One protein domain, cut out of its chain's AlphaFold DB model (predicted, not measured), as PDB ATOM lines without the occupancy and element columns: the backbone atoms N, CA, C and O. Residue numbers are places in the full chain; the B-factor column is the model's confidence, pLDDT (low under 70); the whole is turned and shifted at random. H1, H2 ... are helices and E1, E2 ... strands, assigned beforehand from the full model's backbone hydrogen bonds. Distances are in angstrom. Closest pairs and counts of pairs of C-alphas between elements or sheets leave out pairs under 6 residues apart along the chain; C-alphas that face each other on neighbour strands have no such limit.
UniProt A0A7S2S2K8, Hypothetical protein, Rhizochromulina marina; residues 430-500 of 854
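This is residues 430 to 500 of the 854 residues of the protein "Hypothetical protein" of Rhizochromulina marina (UniProt A0A7S2S2K8). With little regular structure, this is mostly loops, with one small hairpin, E1 and E2, at one side and a short helix, H1, at one end of the long axis. After the hairpin, residues 467 to 500 run as one long looping tail. The printed part has 71 residues, of which 17 are in named elements, in the order H1, E1, E2; the class is mixed, and the two strands are antiparallel. The whole is compact, radius of gyration of the C-alphas 11.6 A, spanning 34 by 26 by 22 A.

Start at H1, residues 434 to 440, where every O i to N i+4 pair is within hydrogen-bond range. E1, residues 455 to 459, and E2, residues 462 to 466, form a hairpin at 147 degrees; look for N 457 and O 464, 2.8 A apart, within hydrogen-bond range. H1 and E2 are apart.

Find C-alpha 434 at (-35.692, 0.533, 33.998); H1 runs 10.0 A from there. E1 measures 12.8 A. E2 measures 13.3 A, ending at C-alpha 466, (-52.248, 1.510, 39.208).

The C-alphas of His 440 and Cys 470 are farthest apart, 34.6 A. The printed part has no cut; H1 to E1 is a long link, E1 to E2 tight. Residue 472 is under 70 in pLDDT.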
ATOM      1  N   CYS A 430     -40.404  -0.791  41.415       96.56
ATOM      2  CA  CYS A 430     -40.800   0.555  41.014       96.56
ATOM      3  C   CYS A 430     -39.699   1.604  41.247       96.56
ATOM      4  O   CYS A 430     -39.675   2.624  40.554       96.56
ATOM      5  N   GLY A 431     -38.795   1.361  42.199       96.25
ATOM      6  CA  GLY A 431     -37.615   2.180  42.481       96.25
ATOM      7  C   GLY A 431     -36.381   1.843  41.632       96.25
ATOM      8  O   GLY A 431     -35.406   2.599  41.661       96.25
ATOM      9  N   LEU A 432     -36.390   0.737  40.877       95.31
ATOM     10  CA  LEU A 432     -35.265   0.326  40.030       95.31
ATOM     11  C   LEU A 432     -35.184   1.142  38.728       95.31
ATOM     12  O   LEU A 432     -36.186   1.470  38.090       95.31
ATOM     13  N   ASP A 433     -33.959   1.412  38.273       95.75
ATOM     14  CA  ASP A 433     -33.729   2.036  36.968       95.75
ATOM     15  C   ASP A 433     -34.098   1.054  35.839       95.75
ATOM     16  O   ASP A 433     -33.410   0.053  35.609       95.75
ATOM     17  N   ARG A 434     -35.183   1.359  35.109       94.12
ATOM     18  CA  ARG A 434     -35.692   0.533  33.998       94.12
ATOM     19  C   ARG A 434     -34.649   0.292  32.898       94.12
ATOM     20  O   ARG A 434     -34.709  -0.754  32.264       94.12
ATOM     21  N   GLN A 435     -33.708   1.209  32.648       94.38
ATOM     22  CA  GLN A 435     -32.682   1.038  31.608       94.38
ATOM     23  C   GLN A 435     -31.561   0.103  32.066       94.38
ATOM     24  O   GLN A 435     -31.121  -0.742  31.286       94.38
ATOM     25  N   ILE A 436     -31.133   0.217  33.327       94.00
ATOM     26  CA  ILE A 436     -30.144  -0.692  33.923       94.00
ATOM     27  C   ILE A 436     -30.747  -2.099  34.039       94.00
ATOM     28  O   ILE A 436     -30.129  -3.079  33.615       94.00
ATOM     29  N   MET A 437     -31.989  -2.214  34.523       93.81
ATOM     30  CA  MET A 437     -32.690  -3.500  34.593       93.81
ATOM     31  C   MET A 437     -32.967  -4.092  33.207       93.81
ATOM     32  O   MET A 437     -32.830  -5.296  33.042       93.81
ATOM     33  N   ALA A 438     -33.243  -3.298  32.168       91.31
ATOM     34  CA  ALA A 438     -33.403  -3.833  30.811       91.31
ATOM     35  C   ALA A 438     -32.125  -4.478  30.239       91.31
ATOM     36  O   ALA A 438     -32.218  -5.273  29.307       91.31
ATOM     37  N   GLN A 439     -30.947  -4.151  30.783       91.81
ATOM     38  CA  GLN A 439     -29.665  -4.737  30.377       91.81
ATOM     39  C   GLN A 439     -29.254  -5.918  31.264       91.81
ATOM     40  O   GLN A 439     -28.795  -6.932  30.746       91.81
ATOM     41  N   HIS A 440     -29.418  -5.794  32.584       89.88
ATOM     42  CA  HIS A 440     -28.972  -6.803  33.552       89.88
ATOM     43  C   HIS A 440     -30.048  -7.823  33.933       89.88
ATOM     44  O   HIS A 440     -29.729  -8.959  34.256       89.88
ATOM     45  N   CYS A 441     -31.316  -7.418  33.939       92.06
ATOM     46  CA  CYS A 441     -32.411  -8.186  34.517       92.06
ATOM     47  C   CYS A 441     -33.766  -7.912  33.822       92.06
ATOM     48  O   CYS A 441     -34.680  -7.356  34.444       92.06
ATOM     49  N   PRO A 442     -33.938  -8.273  32.531       90.25
ATOM     50  CA  PRO A 442     -35.092  -7.836  31.735       90.25
ATOM     51  C   PRO A 442     -36.454  -8.216  32.335       90.25
ATOM     52  O   PRO A 442     -37.420  -7.470  32.201       90.25
ATOM     53  N   SER A 443     -36.523  -9.345  33.050       86.81
ATOM     54  CA  SER A 443     -37.734  -9.826  33.728       86.81
ATOM     55  C   SER A 443     -38.204  -8.957  34.897       86.81
ATOM     56  O   SER A 443     -39.343  -9.105  35.323       86.81
ATOM     57  N   CYS A 444     -37.343  -8.082  35.418       91.88
ATOM     58  CA  CYS A 444     -37.657  -7.153  36.500       91.88
ATOM     59  C   CYS A 444     -37.898  -5.715  36.033       91.88
ATOM     60  O   CYS A 444     -38.117  -4.821  36.848       91.88
ATOM     61  N   VAL A 445     -37.869  -5.462  34.723       95.06
ATOM     62  CA  VAL A 445     -38.300  -4.168  34.196       95.06
ATOM     63  C   VAL A 445     -39.803  -4.046  34.408       95.06
ATOM     64  O   VAL A 445     -40.580  -4.800  33.824       95.06
ATOM     65  N   THR A 446     -40.216  -3.062  35.204       95.62
ATOM     66  CA  THR A 446     -41.634  -2.775  35.425       95.62
ATOM     67  C   THR A 446     -42.327  -2.445  34.102       95.62
ATOM     68  O   THR A 446     -41.897  -1.568  33.341       95.62
ATOM     69  N   ARG A 447     -43.404  -3.178  33.809       96.00
ATOM     70  CA  ARG A 447     -44.192  -3.087  32.572       96.00
ATOM     71  C   ARG A 447     -45.480  -2.281  32.773       96.00
ATOM     72  O   ARG A 447     -46.521  -2.662  32.256       96.00
ATOM     73  N   CYS A 448     -45.444  -1.198  33.550       96.94
ATOM     74  CA  CYS A 448     -46.597  -0.297  33.659       96.94
ATOM     75  C   CYS A 448     -46.694   0.615  32.434       96.94
ATOM     76  O   CYS A 448     -45.676   1.086  31.933       96.94
ATOM     77  N   ALA A 449     -47.913   0.915  31.992       95.38
ATOM     78  CA  ALA A 449     -48.204   1.832  30.894       95.38
ATOM     79  C   ALA A 449     -48.011   3.294  31.349       95.38
ATOM     80  O   ALA A 449     -48.963   4.048  31.569       95.38
ATOM     81  N   PHE A 450     -46.754   3.684  31.574       93.06
ATOM     82  CA  PHE A 450     -46.377   5.019  32.057       93.06
ATOM     83  C   PHE A 450     -46.711   6.130  31.044       93.06
ATOM     84  O   PHE A 450     -46.983   7.263  31.435       93.06
ATOM     85  N   ASP A 451     -46.725   5.807  29.749       91.00
ATOM     86  CA  ASP A 451     -47.217   6.666  28.663       91.00
ATOM     87  C   ASP A 451     -48.724   6.960  28.794       91.00
ATOM     88  O   ASP A 451     -49.180   8.056  28.475       91.00
ATOM     89  N   GLN A 452     -49.469   6.010  29.360       91.12
ATOM     90  CA  GLN A 452     -50.874   6.119  29.758       91.12
ATOM     91  C   GLN A 452     -51.014   6.555  31.233       91.12
ATOM     92  O   GLN A 452     -52.031   6.320  31.883       91.12
ATOM     93  N   GLY A 453     -49.988   7.197  31.796       90.50
ATOM     94  CA  GLY A 453     -50.022   7.772  33.141       90.50
ATOM     95  C   GLY A 453     -50.200   6.766  34.283       90.50
ATOM     96  O   GLY A 453     -50.554   7.191  35.383       90.50
ATOM     97  N   SER A 454     -49.980   5.465  34.053       94.88
ATOM     98  CA  SER A 454     -49.973   4.474  35.131       94.88
ATOM     99  C   SER A 454     -48.810   4.721  36.094       94.88
ATOM    100  O   SER A 454     -47.697   5.048  35.680       94.88
ATOM    101  N   SER A 455     -49.063   4.538  37.390       95.31
ATOM    102  CA  SER A 455     -48.046   4.541  38.439       95.31
ATOM    103  C   SER A 455     -47.765   3.121  38.922       95.31
ATOM    104  O   SER A 455     -48.680   2.424  39.362       95.31
ATOM    105  N   CYS A 456     -46.495   2.726  38.919       97.25
ATOM    106  CA  CYS A 456     -46.043   1.497  39.567       97.25
ATOM    107  C   CYS A 456     -46.193   1.598  41.093       97.25
ATOM    108  O   CYS A 456     -45.859   2.630  41.682       97.25
ATOM    109  N   LYS A 457     -46.659   0.522  41.735       96.94
ATOM    110  CA  LYS A 457     -46.622   0.331  43.187       96.94
ATOM    111  C   LYS A 457     -46.038  -1.025  43.549       96.94
ATOM    112  O   LYS A 457     -46.555  -2.053  43.114       96.94
ATOM    113  N   ASN A 458     -45.025  -1.014  44.411       96.44
ATOM    114  CA  ASN A 458     -44.452  -2.242  44.937       96.44
ATOM    115  C   ASN A 458     -45.467  -2.985  45.810       96.44
ATOM    116  O   ASN A 458     -46.141  -2.377  46.649       96.44
ATOM    117  N   THR A 459     -45.550  -4.296  45.635       95.19
ATOM    118  CA  THR A 459     -46.219  -5.224  46.545       95.19
ATOM    119  C   THR A 459     -45.180  -6.191  47.115       95.19
ATOM    120  O   THR A 459     -44.001  -6.104  46.802       95.19
ATOM    121  N   PHE A 460     -45.564  -7.059  48.051       94.44
ATOM    122  CA  PHE A 460     -44.587  -7.939  48.697       94.44
ATOM    123  C   PHE A 460     -44.265  -9.128  47.783       94.44
ATOM    124  O   PHE A 460     -45.037 -10.088  47.715       94.44
ATOM    125  N   GLY A 461     -43.120  -9.067  47.103       92.25
ATOM    126  CA  GLY A 461     -42.645 -10.068  46.153       92.25
ATOM    127  C   GLY A 461     -43.010  -9.814  44.692       92.25
ATOM    128  O   GLY A 461     -42.805 -10.719  43.881       92.25
ATOM    129  N   SER A 462     -43.598  -8.663  44.365       93.94
ATOM    130  CA  SER A 462     -44.012  -8.285  43.009       93.94
ATOM    131  C   SER A 462     -44.346  -6.788  42.952       93.94
ATOM    132  O   SER A 462     -44.238  -6.074  43.945       93.94
ATOM    133  N   TYR A 463     -44.868  -6.326  41.819       95.94
ATOM    134  CA  TYR A 463     -45.411  -4.982  41.667       95.94
ATOM    135  C   TYR A 463     -46.789  -5.021  41.011       95.94
ATOM    136  O   TYR A 463     -47.137  -5.932  40.259       95.94
ATOM    137  N   THR A 464     -47.567  -3.977  41.274       96.69
ATOM    138  CA  THR A 464     -48.846  -3.700  40.618       96.69
ATOM    139  C   THR A 464     -48.752  -2.378  39.865       96.69
ATOM    140  O   THR A 464     -48.020  -1.469  40.264       96.69
ATOM    141  N   CYS A 465     -49.491  -2.251  38.769       97.31
ATOM    142  CA  CYS A 465     -49.609  -0.999  38.036       97.31
ATOM    143  C   CYS A 465     -50.977  -0.382  38.337       97.31
ATOM    144  O   CYS A 465     -52.014  -0.959  38.034       97.31
ATOM    145  N   GLU A 466     -51.001   0.790  38.966       95.38
ATOM    146  CA  GLU A 466     -52.248   1.510  39.208       95.38
ATOM    147  C   GLU A 466     -52.501   2.534  38.109       95.38
ATOM    148  O   GLU A 466     -51.603   3.272  37.696       95.38
ATOM    149  N   CYS A 467     -53.745   2.612  37.653       94.44
ATOM    150  CA  CYS A 467     -54.186   3.692  36.788       94.44
ATOM    151  C   CYS A 467     -54.570   4.938  37.598       94.44
ATOM    152  O   CYS A 467     -55.053   4.822  38.729       94.44
ATOM    153  N   PRO A 468     -54.406   6.148  37.030       90.62
ATOM    154  CA  PRO A 468     -54.840   7.374  37.687       90.62
ATOM    155  C   PRO A 468     -56.365   7.371  37.868       90.62
ATOM    156  O   PRO A 468     -57.079   6.687  37.140       90.62
ATOM    157  N   LEU A 469     -56.890   8.201  38.777       84.75
ATOM    158  CA  LEU A 469     -58.326   8.239  39.117       84.75
ATOM    159  C   LEU A 469     -59.283   8.392  37.914       84.75
ATOM    160  O   LEU A 469     -60.428   7.962  38.014       84.75
ATOM    161  N   CYS A 470     -58.836   8.987  36.800       77.69
ATOM    162  CA  CYS A 470     -59.607   9.051  35.550       77.69
ATOM    163  C   CYS A 470     -59.369   7.873  34.591       77.69
ATOM    164  O   CYS A 470     -60.273   7.510  33.848       77.69
ATOM    165  N   GLY A 471     -58.215   7.206  34.651       72.06
ATOM    166  CA  GLY A 471     -57.907   6.008  33.862       72.06
ATOM    167  C   GLY A 471     -58.360   4.696  34.513       72.06
ATOM    168  O   GLY A 471     -57.823   3.648  34.179       72.06
ATOM    169  N   GLY A 472     -59.280   4.737  35.485       68.56
ATOM    170  CA  GLY A 472     -59.632   3.640  36.399       68.56
ATOM    171  C   GLY A 472     -60.308   2.402  35.787       68.56
ATOM    172  O   GLY A 472     -60.956   1.645  36.512       68.56
ATOM    173  N   ARG A 473     -60.190   2.182  34.474       84.06
ATOM    174  CA  ARG A 473     -60.513   0.918  33.809       84.06
ATOM    175  C   ARG A 473     -59.260   0.345  33.165       84.06
ATOM    176  O   ARG A 473     -58.613   1.015  32.374       84.06
ATOM    177  N   GLY A 474     -58.990  -0.916  33.461       90.94
ATOM    178  CA  GLY A 474     -57.793  -1.613  33.011       90.94
ATOM    179  C   GLY A 474     -56.923  -2.040  34.187       90.94
ATOM    180  O   GLY A 474     -57.291  -1.862  35.349       90.94
ATOM    181  N   ASP A 475     -55.799  -2.648  33.852       94.56
ATOM    182  CA  ASP A 475     -54.808  -3.227  34.759       94.56
ATOM    183  C   ASP A 475     -53.553  -2.353  34.897       94.56
ATOM    184  O   ASP A 475     -52.686  -2.658  35.704       94.56
ATOM    185  N   GLY A 476     -53.429  -1.282  34.108       95.50
ATOM    186  CA  GLY A 476     -52.276  -0.383  34.123       95.50
ATOM    187  C   GLY A 476     -50.996  -0.958  33.518       95.50
ATOM    188  O   GLY A 476     -49.994  -0.247  33.459       95.50
ATOM    189  N   PHE A 477     -51.003  -2.202  33.034       96.94
ATOM    190  CA  PHE A 477     -49.835  -2.838  32.426       96.94
ATOM    191  C   PHE A 477     -49.775  -2.600  30.908       96.94
ATOM    192  O   PHE A 477     -50.794  -2.542  30.220       96.94
ATOM    193  N   GLU A 478     -48.555  -2.507  30.380       96.25
ATOM    194  CA  GLU A 478     -48.231  -2.729  28.969       96.25
ATOM    195  C   GLU A 478     -48.541  -4.199  28.595       96.25
ATOM    196  O   GLU A 478     -48.554  -5.081  29.454       96.25
ATOM    197  N   VAL A 479     -48.753  -4.506  27.309       95.38
ATOM    198  CA  VAL A 479     -48.930  -5.899  26.851       95.38
ATOM    199  C   VAL A 479     -47.615  -6.668  26.989       95.38
ATOM    200  O   VAL A 479     -46.656  -6.404  26.263       95.38
ATOM    201  N   ILE A 480     -47.589  -7.659  27.884       92.62
ATOM    202  CA  ILE A 480     -46.429  -8.520  28.130       92.62
ATOM    203  C   ILE A 480     -46.596  -9.814  27.324       92.62
ATOM    204  O   ILE A 480     -47.428 -10.662  27.656       92.62
ATOM    205  N   SER A 481     -45.836  -9.952  26.237       90.81
ATOM    206  CA  SER A 481     -45.904 -11.092  25.303       90.81
ATOM    207  C   SER A 481     -44.793 -12.132  25.499       90.81
ATOM    208  O   SER A 481     -44.839 -13.196  24.887       90.81
ATOM    209  N   ASP A 482     -43.809 -11.821  26.344       86.44
ATOM    210  CA  ASP A 482     -42.586 -12.582  26.609       86.44
ATOM    211  C   ASP A 482     -42.653 -13.477  27.864       86.44
ATOM    212  O   ASP A 482     -41.785 -14.328  28.048       86.44
ATOM    213  N   LEU A 483     -43.686 -13.334  28.705       83.00
ATOM    214  CA  LEU A 483     -43.868 -14.142  29.919       83.00
ATOM    215  C   LEU A 483     -44.704 -15.406  29.683       83.00
ATOM    216  O   LEU A 483     -45.711 -15.397  28.970       83.00
ATOM    217  N   ALA A 484     -44.313 -16.497  30.346       84.88
ATOM    218  CA  ALA A 484     -45.067 -17.745  30.318       84.88
ATOM    219  C   ALA A 484     -46.360 -17.651  31.165       84.88
ATOM    220  O   ALA A 484     -46.409 -16.904  32.148       84.88
ATOM    221  N   PRO A 485     -47.416 -18.433  30.849       84.88
ATOM    222  CA  PRO A 485     -48.636 -18.464  31.651       84.88
ATOM    223  C   PRO A 485     -48.355 -18.816  33.120       84.88
ATOM    224  O   PRO A 485     -47.922 -19.924  33.426       84.88
ATOM    225  N   GLY A 486     -48.630 -17.869  34.020       83.94
ATOM    226  CA  GLY A 486     -48.360 -17.993  35.458       83.94
ATOM    227  C   GLY A 486     -47.163 -17.181  35.967       83.94
ATOM    228  O   GLY A 486     -46.980 -17.110  37.176       83.94
ATOM    229  N   GLU A 487     -46.389 -16.531  35.090       88.62
ATOM    230  CA  GLU A 487     -45.320 -15.595  35.486       88.62
ATOM    231  C   GLU A 487     -45.767 -14.123  35.553       88.62
ATOM    232  O   GLU A 487     -44.952 -13.245  35.833       88.62
ATOM    233  N   PHE A 488     -47.036 -13.827  35.263       91.62
ATOM    234  CA  PHE A 488     -47.536 -12.453  35.224       91.62
ATOM    235  C   PHE A 488     -47.573 -11.802  36.621       91.62
ATOM    236  O   PHE A 488     -47.917 -12.491  37.586       91.62
ATOM    237  N   PRO A 489     -47.285 -10.489  36.735       92.50
ATOM    238  CA  PRO A 489     -47.421  -9.751  37.991       92.50
ATOM    239  C   PRO A 489     -48.851  -9.777  38.545       92.50
ATOM    240  O   PRO A 489     -49.824 -10.004  37.815       92.50
ATOM    241  N   GLU A 490     -48.991  -9.504  39.843       91.75
ATOM    242  CA  GLU A 490     -50.307  -9.427  40.476       91.75
ATOM    243  C   GLU A 490     -51.171  -8.339  39.809       91.75
ATOM    244  O   GLU A 490     -50.714  -7.238  39.504       91.75
ATOM    245  N   GLY A 491     -52.440  -8.657  39.544       91.81
ATOM    246  CA  GLY A 491     -53.379  -7.730  38.908       91.81
ATOM    247  C   GLY A 491     -53.285  -7.612  37.380       91.81
ATOM    248  O   GLY A 491     -54.119  -6.915  36.812       91.81
ATOM    249  N   TYR A 492     -52.360  -8.300  36.699       95.00
ATOM    250  CA  TYR A 492     -52.284  -8.300  35.230       95.00
ATOM    251  C   TYR A 492     -53.540  -8.905  34.568       95.00
ATOM    252  O   TYR A 492     -53.935 -10.038  34.853       95.00
ATOM    253  N   VAL A 493     -54.141  -8.170  33.627       93.38
ATOM    254  CA  VAL A 493     -55.327  -8.550  32.838       93.38
ATOM    255  C   VAL A 493     -55.061  -8.284  31.349       93.38
ATOM    256  O   VAL A 493     -55.712  -7.467  30.697       93.38
ATOM    257  N   ASN A 494     -54.112  -9.041  30.792       93.81
ATOM    258  CA  ASN A 494     -53.689  -9.004  29.384       93.81
ATOM    259  C   ASN A 494     -53.020  -7.692  28.917       93.81
ATOM    260  O   ASN A 494     -52.904  -7.496  27.706       93.81
ATOM    261  N   GLY A 495     -52.578  -6.810  29.820       93.25
ATOM    262  CA  GLY A 495     -51.933  -5.549  29.443       93.25
ATOM    263  C   GLY A 495     -52.921  -4.591  28.788       93.25
ATOM    264  O   GLY A 495     -52.674  -4.028  27.722       93.25
ATOM    265  N   SER A 496     -54.095  -4.476  29.402       93.69
ATOM    266  CA  SER A 496     -55.196  -3.622  28.953       93.69
ATOM    267  C   SER A 496     -54.921  -2.118  29.092       93.69
ATOM    268  O   SER A 496     -55.716  -1.318  28.584       93.69
ATOM    269  N   GLY A 497     -53.816  -1.751  29.753       93.88
ATOM    270  CA  GLY A 497     -53.363  -0.382  29.957       93.88
ATOM    271  C   GLY A 497     -54.250   0.399  30.922       93.88
ATOM    272  O   GLY A 497     -54.905  -0.176  31.794       93.88
ATOM    273  N   CYS A 498     -54.280   1.719  30.749       94.12
ATOM    274  CA  CYS A 498     -55.225   2.603  31.425       94.12
ATOM    275  C   CYS A 498     -56.213   3.182  30.415       94.12
ATOM    276  O   CYS A 498     -55.848   3.935  29.514       94.12
ATOM    277  N   GLN A 499     -57.485   2.843  30.587       91.12
ATOM    278  CA  GLN A 499     -58.581   3.275  29.730       91.12
ATOM    279  C   GLN A 499     -59.346   4.402  30.410       91.12
ATOM    280  O   GLN A 499     -59.650   4.333  31.606       91.12
ATOM    281  N   ASP A 500     -59.690   5.429  29.637       90.50
ATOM    282  CA  ASP A 500     -60.426   6.559  30.183       90.50
ATOM    283  C   ASP A 500     -61.806   6.129  30.684       90.50
ATOM    284  O   ASP A 500     -62.588   5.462  29.998       90.50
TER     285      ASP A 500